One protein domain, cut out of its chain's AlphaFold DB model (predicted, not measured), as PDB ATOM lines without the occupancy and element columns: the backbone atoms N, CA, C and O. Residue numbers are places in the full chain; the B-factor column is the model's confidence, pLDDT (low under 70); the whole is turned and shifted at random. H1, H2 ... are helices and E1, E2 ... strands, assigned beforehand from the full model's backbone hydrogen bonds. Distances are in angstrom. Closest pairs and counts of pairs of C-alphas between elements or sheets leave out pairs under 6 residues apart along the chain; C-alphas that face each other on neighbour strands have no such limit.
ATOM      1  N   GLY A   2     -33.728  17.584  13.252       94.44
ATOM      2  CA  GLY A   2     -33.606  19.022  12.991       94.44
ATOM      3  C   GLY A   2     -33.650  19.351  11.497       94.44
ATOM      4  O   GLY A   2     -33.785  18.464  10.653       94.44
ATOM      5  N   LEU A   3     -33.490  20.629  11.178       96.25
ATOM      6  CA  LEU A   3     -33.334  21.145   9.822       96.25
ATOM      7  C   LEU A   3     -31.948  20.783   9.250       96.25
ATOM      8  O   LEU A   3     -30.956  20.836   9.981       96.25
ATOM      9  N   PRO A   4     -31.820  20.465   7.951       94.19
ATOM     10  CA  PRO A   4     -30.529  20.186   7.335       94.19
ATOM     11  C   PRO A   4     -29.593  21.397   7.396       94.19
ATOM     12  O   PRO A   4     -29.998  22.529   7.122       94.19
ATOM     13  N   ARG A   5     -28.315  21.146   7.692       92.44
ATOM     14  CA  ARG A   5     -27.251  22.159   7.640       92.44
ATOM     15  C   ARG A   5     -27.122  22.752   6.241       92.44
ATOM     16  O   ARG A   5     -27.111  22.015   5.259       92.44
ATOM     17  N   GLN A   6     -26.999  24.079   6.165       90.94
ATOM     18  CA  GLN A   6     -26.833  24.791   4.893       90.94
ATOM     19  C   GLN A   6     -25.438  24.628   4.308       90.94
ATOM     20  O   GLN A   6     -25.290  24.170   3.175       90.94
ATOM     21  N   HIS A   7     -24.421  24.984   5.093       92.75
ATOM     22  CA  HIS A   7     -23.035  25.017   4.640       92.75
ATOM     23  C   HIS A   7     -22.045  24.607   5.735       92.75
ATOM     24  O   HIS A   7     -22.321  24.716   6.932       92.75
ATOM     25  N   GLY A   8     -20.840  24.224   5.310       91.00
ATOM     26  CA  GLY A   8     -19.681  23.933   6.159       91.00
ATOM     27  C   GLY A   8     -19.302  22.453   6.218       91.00
ATOM     28  O   GLY A   8     -18.342  22.103   6.913       91.00
ATOM     29  N   GLY A   9     -20.030  21.592   5.502       93.81
ATOM     30  CA  GLY A   9     -19.713  20.181   5.304       93.81
ATOM     31  C   GLY A   9     -19.361  19.451   6.600       93.81
ATOM     32  O   GLY A   9     -20.038  19.565   7.627       93.81
ATOM     33  N   LYS A  10     -18.249  18.713   6.574       94.56
ATOM     34  CA  LYS A  10     -17.758  17.936   7.727       94.56
ATOM     35  C   LYS A  10     -16.881  18.718   8.709       94.56
ATOM     36  O   LYS A  10     -16.359  18.111   9.651       94.56
ATOM     37  N   VAL A  11     -16.667  20.014   8.481       93.88
ATOM     38  CA  VAL A  11     -15.783  20.857   9.293       93.88
ATOM     39  C   VAL A  11     -16.609  21.726  10.238       93.88
ATOM     40  O   VAL A  11     -17.606  22.349   9.867       93.88
ATOM     41  N   PHE A  12     -16.179  21.752  11.494       91.88
ATOM     42  CA  PHE A  12     -16.805  22.507  12.571       91.88
ATOM     43  C   PHE A  12     -15.739  23.298  13.320       91.88
ATOM     44  O   PHE A  12     -14.588  22.874  13.390       91.88
ATOM     45  N   SER A  13     -16.114  24.436  13.896       88.69
ATOM     46  CA  SER A  13     -15.244  25.197  14.793       88.69
ATOM     47  C   SER A  13     -15.750  25.051  16.217       88.69
ATOM     48  O   SER A  13     -16.923  25.308  16.490       88.69
ATOM     49  N   ARG A  14     -14.867  24.646  17.129       85.50
ATOM     50  CA  ARG A  14     -15.160  24.572  18.558       85.50
ATOM     51  C   ARG A  14     -14.061  25.276  19.326       85.50
ATOM     52  O   ARG A  14     -12.920  24.829  19.338       85.50
ATOM     53  N   GLU A  15     -14.408  26.412  19.920       84.81
ATOM     54  CA  GLU A  15     -13.457  27.307  20.593       84.81
ATOM     55  C   GLU A  15     -12.248  27.693  19.724       84.81
ATOM     56  O   GLU A  15     -11.119  27.758  20.195       84.81
ATOM     57  N   GLY A  16     -12.481  27.925  18.430       86.94
ATOM     58  CA  GLY A  16     -11.422  28.274  17.478       86.94
ATOM     59  C   GLY A  16     -10.619  27.078  16.960       86.94
ATOM     60  O   GLY A  16      -9.802  27.249  16.058       86.94
ATOM     61  N   HIS A  17     -10.868  25.864  17.459       89.62
ATOM     62  CA  HIS A  17     -10.279  24.647  16.914       89.62
ATOM     63  C   HIS A  17     -11.148  24.080  15.794       89.62
ATOM     64  O   HIS A  17     -12.337  23.816  15.989       89.62
ATOM     65  N   ALA A  18     -10.538  23.844  14.633       92.62
ATOM     66  CA  ALA A  18     -11.180  23.119  13.548       92.62
ATOM     67  C   ALA A  18     -11.297  21.630  13.910       92.62
ATOM     68  O   ALA A  18     -10.298  20.953  14.157       92.62
ATOM     69  N   ILE A  19     -12.524  21.114  13.922       92.38
ATOM     70  CA  ILE A  19     -12.838  19.703  14.124       92.38
ATOM     71  C   ILE A  19     -13.416  19.145  12.829       92.38
ATOM     72  O   ILE A  19     -14.455  19.594  12.349       92.38
ATOM     73  N   THR A  20     -12.769  18.109  12.303       93.44
ATOM     74  CA  THR A  20     -13.216  17.393  11.107       93.44
ATOM     75  C   THR A  20     -13.892  16.089  11.513       93.44
ATOM     76  O   THR A  20     -13.266  15.222  12.137       93.44
ATOM     77  N   LEU A  21     -15.164  15.917  11.149       93.12
ATOM     78  CA  LEU A  21     -15.856  14.643  11.324       93.12
ATOM     79  C   LEU A  21     -15.262  13.592  10.374       93.12
ATOM     80  O   LEU A  21     -15.044  13.847   9.192       93.12
ATOM     81  N   LYS A  22     -14.975  12.403  10.913       92.00
ATOM     82  CA  LYS A  22     -14.365  11.276  10.188       92.00
ATOM     83  C   LYS A  22     -15.385  10.163   9.938       92.00
ATOM     84  O   LYS A  22     -16.374  10.051  10.664       92.00
ATOM     85  N   GLY A  23     -15.084   9.301   8.966       90.56
ATOM     86  CA  GLY A  23     -15.913   8.152   8.590       90.56
ATOM     87  C   GLY A  23     -17.268   8.566   8.016       90.56
ATOM     88  O   GLY A  23     -17.440   9.708   7.592       90.56
ATOM     89  N   ARG A  24     -18.245   7.651   8.079       89.25
ATOM     90  CA  ARG A  24     -19.577   7.814   7.470       89.25
ATOM     91  C   ARG A  24     -20.250   9.149   7.800       89.25
ATOM     92  O   ARG A  24     -20.784   9.791   6.910       89.25
ATOM     93  N   ILE A  25     -20.203   9.592   9.058       88.88
ATOM     94  CA  ILE A  25     -20.847  10.851   9.477       88.88
ATOM     95  C   ILE A  25     -20.212  12.055   8.760       88.88
ATOM     96  O   ILE A  25     -20.919  12.956   8.327       88.88
ATOM     97  N   GLY A  26     -18.883  12.067   8.611       93.38
ATOM     98  CA  GLY A  26     -18.186  13.128   7.884       93.38
ATOM     99  C   GLY A  26     -18.435  13.075   6.378       93.38
ATOM    100  O   GLY A  26     -18.631  14.110   5.755       93.38
ATOM    101  N   GLU A  27     -18.468  11.879   5.795       94.94
ATOM    102  CA  GLU A  27     -18.780  11.689   4.372       94.94
ATOM    103  C   GLU A  27     -20.199  12.160   4.033       94.94
ATOM    104  O   GLU A  27     -20.384  12.866   3.046       94.94
ATOM    105  N   LEU A  28     -21.184  11.841   4.879       92.81
ATOM    106  CA  LEU A  28     -22.561  12.311   4.714       92.81
ATOM    107  C   LEU A  28     -22.668  13.830   4.882       92.81
ATOM    108  O   LEU A  28     -23.317  14.480   4.069       92.81
ATOM    109  N   ALA A  29     -22.004  14.402   5.891       93.44
ATOM    110  CA  ALA A  29     -22.002  15.849   6.101       93.44
ATOM    111  C   ALA A  29     -21.418  16.610   4.898       93.44
ATOM    112  O   ALA A  29     -21.940  17.652   4.525       93.44
ATOM    113  N   GLU A  30     -20.365  16.079   4.268       95.56
ATOM    114  CA  GLU A  30     -19.803  16.637   3.031       95.56
ATOM    115  C   GLU A  30     -20.746  16.446   1.837       95.56
ATOM    116  O   GLU A  30     -20.965  17.363   1.055       95.56
ATOM    117  N   TYR A  31     -21.331  15.255   1.697       95.06
ATOM    118  CA  TYR A  31     -22.208  14.931   0.575       95.06
ATOM    119  C   TYR A  31     -23.454  15.822   0.518       95.06
ATOM    120  O   TYR A  31     -23.920  16.129  -0.582       95.06
ATOM    121  N   PHE A  32     -24.005  16.208   1.671       94.50
ATOM    122  CA  PHE A  32     -25.199  17.051   1.769       94.50
ATOM    123  C   PHE A  32     -24.905  18.559   1.853       94.50
ATOM    124  O   PHE A  32     -25.849  19.346   1.922       94.50
ATOM    125  N   ASP A  33     -23.638  18.983   1.805       95.75
ATOM    126  CA  ASP A  33     -23.279  20.404   1.854       95.75
ATOM    127  C   ASP A  33     -23.900  21.181   0.681       95.75
ATOM    128  O   ASP A  33     -23.797  20.774  -0.478       95.75
ATOM    129  N   GLY A  34     -24.600  22.281   0.979       95.06
ATOM    130  CA  GLY A  34     -25.312  23.082  -0.021       95.06
ATOM    131  C   GLY A  34     -26.565  22.426  -0.621       95.06
ATOM    132  O   GLY A  34     -27.152  22.993  -1.541       95.06
ATOM    133  N   LYS A  35     -27.008  21.262  -0.122       95.69
ATOM    134  CA  LYS A  35     -28.190  20.536  -0.633       95.69
ATOM    135  C   LYS A  35     -29.453  20.721   0.211       95.69
ATOM    136  O   LYS A  35     -30.395  19.952   0.063       95.69
ATOM    137  N   THR A  36     -29.518  21.737   1.072       94.44
ATOM    138  CA  THR A  36     -30.624  21.928   2.032       94.44
ATOM    139  C   THR A  36     -32.002  21.921   1.392       94.44
ATOM    140  O   THR A  36     -32.880  21.241   1.908       94.44
ATOM    141  N   THR A  37     -32.198  22.624   0.271       95.56
ATOM    142  CA  THR A  37     -33.495  22.656  -0.424       95.56
ATOM    143  C   THR A  37     -33.911  21.258  -0.871       95.56
ATOM    144  O   THR A  37     -35.000  20.811  -0.535       95.56
ATOM    145  N   GLN A  38     -33.008  20.530  -1.533       96.06
ATOM    146  CA  GLN A  38     -33.256  19.163  -1.992       96.06
ATOM    147  C   GLN A  38     -33.519  18.209  -0.816       96.06
ATOM    148  O   GLN A  38     -34.442  17.402  -0.858       96.06
ATOM    149  N   THR A  39     -32.723  18.293   0.255       95.62
ATOM    150  CA  THR A  39     -32.929  17.469   1.453       95.62
ATOM    151  C   THR A  39     -34.279  17.766   2.100       95.62
ATOM    152  O   THR A  39     -34.979  16.836   2.486       95.62
ATOM    153  N   MET A  40     -34.674  19.038   2.183       96.56
ATOM    154  CA  MET A  40     -35.978  19.425   2.719       96.56
ATOM    155  C   MET A  40     -37.138  18.942   1.849       96.56
ATOM    156  O   MET A  40     -38.148  18.520   2.401       96.56
ATOM    157  N   GLU A  41     -37.005  18.939   0.524       97.00
ATOM    158  CA  GLU A  41     -38.014  18.354  -0.369       97.00
ATOM    159  C   GLU A  41     -38.227  16.862  -0.084       97.00
ATOM    160  O   GLU A  41     -39.372  16.419   0.013       97.00
ATOM    161  N   TYR A  42     -37.149  16.094   0.124       96.31
ATOM    162  CA  TYR A  42     -37.263  14.682   0.499       96.31
ATOM    163  C   TYR A  42     -37.946  14.492   1.855       96.31
ATOM    164  O   TYR A  42     -38.842  13.657   1.959       96.31
ATOM    165  N   VAL A  43     -37.580  15.293   2.860       96.38
ATOM    166  CA  VAL A  43     -38.204  15.239   4.193       96.38
ATOM    167  C   VAL A  43     -39.695  15.562   4.110       96.38
ATOM    168  O   VAL A  43     -40.510  14.838   4.668       96.38
ATOM    169  N   LEU A  44     -40.080  16.613   3.382       96.31
ATOM    170  CA  LEU A  44     -41.488  16.993   3.228       96.31
ATOM    171  C   LEU A  44     -42.293  15.928   2.473       96.31
ATOM    172  O   LEU A  44     -43.448  15.677   2.815       96.31
ATOM    173  N   HIS A  45     -41.691  15.283   1.472       97.25
ATOM    174  CA  HIS A  45     -42.319  14.174   0.763       97.25
ATOM    175  C   HIS A  45     -42.510  12.944   1.667       97.25
ATOM    176  O   HIS A  45     -43.564  12.312   1.627       97.25
ATOM    177  N   GLU A  46     -41.517  12.603   2.490       97.12
ATOM    178  CA  GLU A  46     -41.604  11.517   3.477       97.12
ATOM    179  C   GLU A  46     -42.687  11.804   4.528       97.12
ATOM    180  O   GLU A  46     -43.569  10.973   4.748       97.12
ATOM    181  N   MET A  47     -42.697  13.022   5.081       96.44
ATOM    182  CA  MET A  47     -43.719  13.496   6.022       96.44
ATOM    183  C   MET A  47     -45.133  13.359   5.456       96.44
ATOM    184  O   MET A  47     -46.028  12.887   6.152       96.44
ATOM    185  N   ALA A  48     -45.334  13.733   4.188       96.62
ATOM    186  CA  ALA A  48     -46.632  13.641   3.527       96.62
ATOM    187  C   ALA A  48     -47.123  12.194   3.329       96.62
ATOM    188  O   ALA A  48     -48.312  11.992   3.080       96.62
ATOM    189  N   HIS A  49     -46.231  11.201   3.402       97.25
ATOM    190  CA  HIS A  49     -46.565   9.800   3.156       97.25
ATOM    191  C   HIS A  49     -46.692   8.962   4.437       97.25
ATOM    192  O   HIS A  49     -47.553   8.083   4.482       97.25
ATOM    193  N   TYR A  50     -45.861   9.213   5.455       96.56
ATOM    194  CA  TYR A  50     -45.747   8.338   6.632       96.56
ATOM    195  C   TYR A  50     -46.238   8.951   7.954       96.56
ATOM    196  O   TYR A  50     -46.579   8.193   8.858       96.56
ATOM    197  N   ASP A  51     -46.332  10.285   8.059       94.00
ATOM    198  CA  ASP A  51     -46.808  11.006   9.260       94.00
ATOM    199  C   ASP A  51     -46.091  10.616  10.578       94.00
ATOM    200  O   ASP A  51     -46.673  10.610  11.662       94.00
ATOM    201  N   ASP A  52     -44.801  10.270  10.502       95.06
ATOM    202  CA  ASP A  52     -44.000   9.753  11.623       95.06
ATOM    203  C   ASP A  52     -42.729  10.575  11.921       95.06
ATOM    204  O   ASP A  52     -41.922  10.220  12.787       95.06
ATOM    205  N   ILE A  53     -42.567  11.727  11.264       95.62
ATOM    206  CA  ILE A  53     -41.433  12.631  11.472       95.62
ATOM    207  C   ILE A  53     -41.815  13.797  12.381       95.62
ATOM    208  O   ILE A  53     -42.619  14.665  12.041       95.62
ATOM    209  N   LEU A  54     -41.095  13.902  13.497       94.88
ATOM    210  CA  LEU A  54     -40.997  15.138  14.266       94.88
ATOM    211  C   LEU A  54     -39.847  15.999  13.728       94.88
ATOM    212  O   LEU A  54     -38.675  15.698  13.986       94.88
ATOM    213  N   LEU A  55     -40.169  17.080  13.017       96.38
ATOM    214  CA  LEU A  55     -39.202  18.074  12.545       96.38
ATOM    215  C   LEU A  55     -39.148  19.275  13.501       96.38
ATOM    216  O   LEU A  55     -40.179  19.856  13.831       96.38
ATOM    217  N   ALA A  56     -37.948  19.651  13.938       95.75
ATOM    218  CA  ALA A  56     -37.729  20.737  14.889       95.75
ATOM    219  C   ALA A  56     -36.789  21.819  14.341       95.75
ATOM    220  O   ALA A  56     -35.924  21.554  13.508       95.75
ATOM    221  N   ASP A  57     -36.957  23.040  14.847       94.81
ATOM    222  CA  ASP A  57     -36.272  24.246  14.371       94.81
ATOM    223  C   ASP A  57     -34.876  24.418  15.001       94.81
ATOM    224  O   ASP A  57     -34.633  25.270  15.858       94.81
ATOM    225  N   TYR A  58     -33.955  23.530  14.629       93.75
ATOM    226  CA  TYR A  58     -32.522  23.643  14.905       93.75
ATOM    227  C   TYR A  58     -31.729  22.932  13.806       93.75
ATOM    228  O   TYR A  58     -32.223  21.984  13.205       93.75
ATOM    229  N   GLU A  59     -30.482  23.335  13.562       93.94
ATOM    230  CA  GLU A  59     -29.628  22.661  12.577       93.94
ATOM    231  C   GLU A  59     -29.228  21.251  13.057       93.94
ATOM    232  O   GLU A  59     -28.584  21.114  14.104       93.94
ATOM    233  N   ASP A  60     -29.582  20.202  12.310       93.56
ATOM    234  CA  ASP A  60     -29.270  18.810  12.649       93.56
ATOM    235  C   ASP A  60     -27.798  18.504  12.344       93.56
ATOM    236  O   ASP A  60     -27.389  18.253  11.208       93.56
ATOM    237  N   THR A  61     -26.973  18.573  13.386       92.12
ATOM    238  CA  THR A  61     -25.540  18.290  13.320       92.12
ATOM    239  C   THR A  61     -25.105  17.443  14.502       92.12
ATOM    240  O   THR A  61     -25.750  17.424  15.551       92.12
ATOM    241  N   TYR A  62     -23.935  16.807  14.379       90.19
ATOM    242  CA  TYR A  62     -23.348  16.034  15.476       90.19
ATOM    243  C   TYR A  62     -23.194  16.856  16.768       90.19
ATOM    244  O   TYR A  62     -23.415  16.346  17.862       90.19
ATOM    245  N   PHE A  63     -22.831  18.135  16.663       89.75
ATOM    246  CA  PHE A  63     -22.656  18.989  17.841       89.75
ATOM    247  C   PHE A  63     -23.986  19.480  18.424       89.75
ATOM    248  O   PHE A  63     -24.044  19.798  19.607       89.75
TER     249      PHE A  63
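Overview. This is residues 2 to 63 of the 233 residues of a protein of Echinococcus granulosus (UniProt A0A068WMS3). A small two-stranded hairpin, E1 and E2, makes one end of an elongated, thinly built domain and the longest helix, H2, reaches to the other end, with the short helix H1 between them near the hairpin's open end. After H2 the chain folds back through the short strand E3 toward the hairpin. The printed part has 62 residues with two named helices and three named strands, in the order E1, E2, H1, H2, E3; the sheet, E1 - E2, is antiparallel and the class is mixed, helices and strands. The whole is only just loose, close to compact, with a radius of gyration of the C-alphas of 13.1 A, and its C-alphas span 41 by 20 by 18 A, a rod.

Along the chain. E1 is residues 11 to 14, 10.0 A long, beginning at C-alpha 11 at (-15.783, 20.857, 9.293). E2 is residues 17 to 20, 9.7 A. H1 is residues 23 to 31, 12.2 A. H2 is residues 36 to 50, 20.8 A, ending at C-alpha 50 at (-45.747, 8.338, 6.632). E3 is residues 56 to 59, 8.6 A, ending at C-alpha 59 at (-29.628, 22.661, 12.577).

Arrangement. E1 and E2 form a hairpin, antiparallel at 147 degrees, with N 12 and O 19 within hydrogen-bond range at 2.9 A and N 19 and O 12 at 2.8 A. The closest C-alphas of E2 and H1 are those of Thr 20 and Gly 26, 7.3 A apart. E1 and H1 are only just apart, 8.2 A at the closest. H1 and H2 are apart, and so are H2 and E3. E3 pairs with no named strand. In H1 and H2 every O i to N i+4 pair is within hydrogen-bond range.

Size, cuts and confidence. The two C-alphas farthest apart are those of Gly 16 and His 49, 42.2 A. The printed part has no cut, and the four links between named elements are tight. The mean pLDDT of the printed part is 93.6, and no printed residue is under 70.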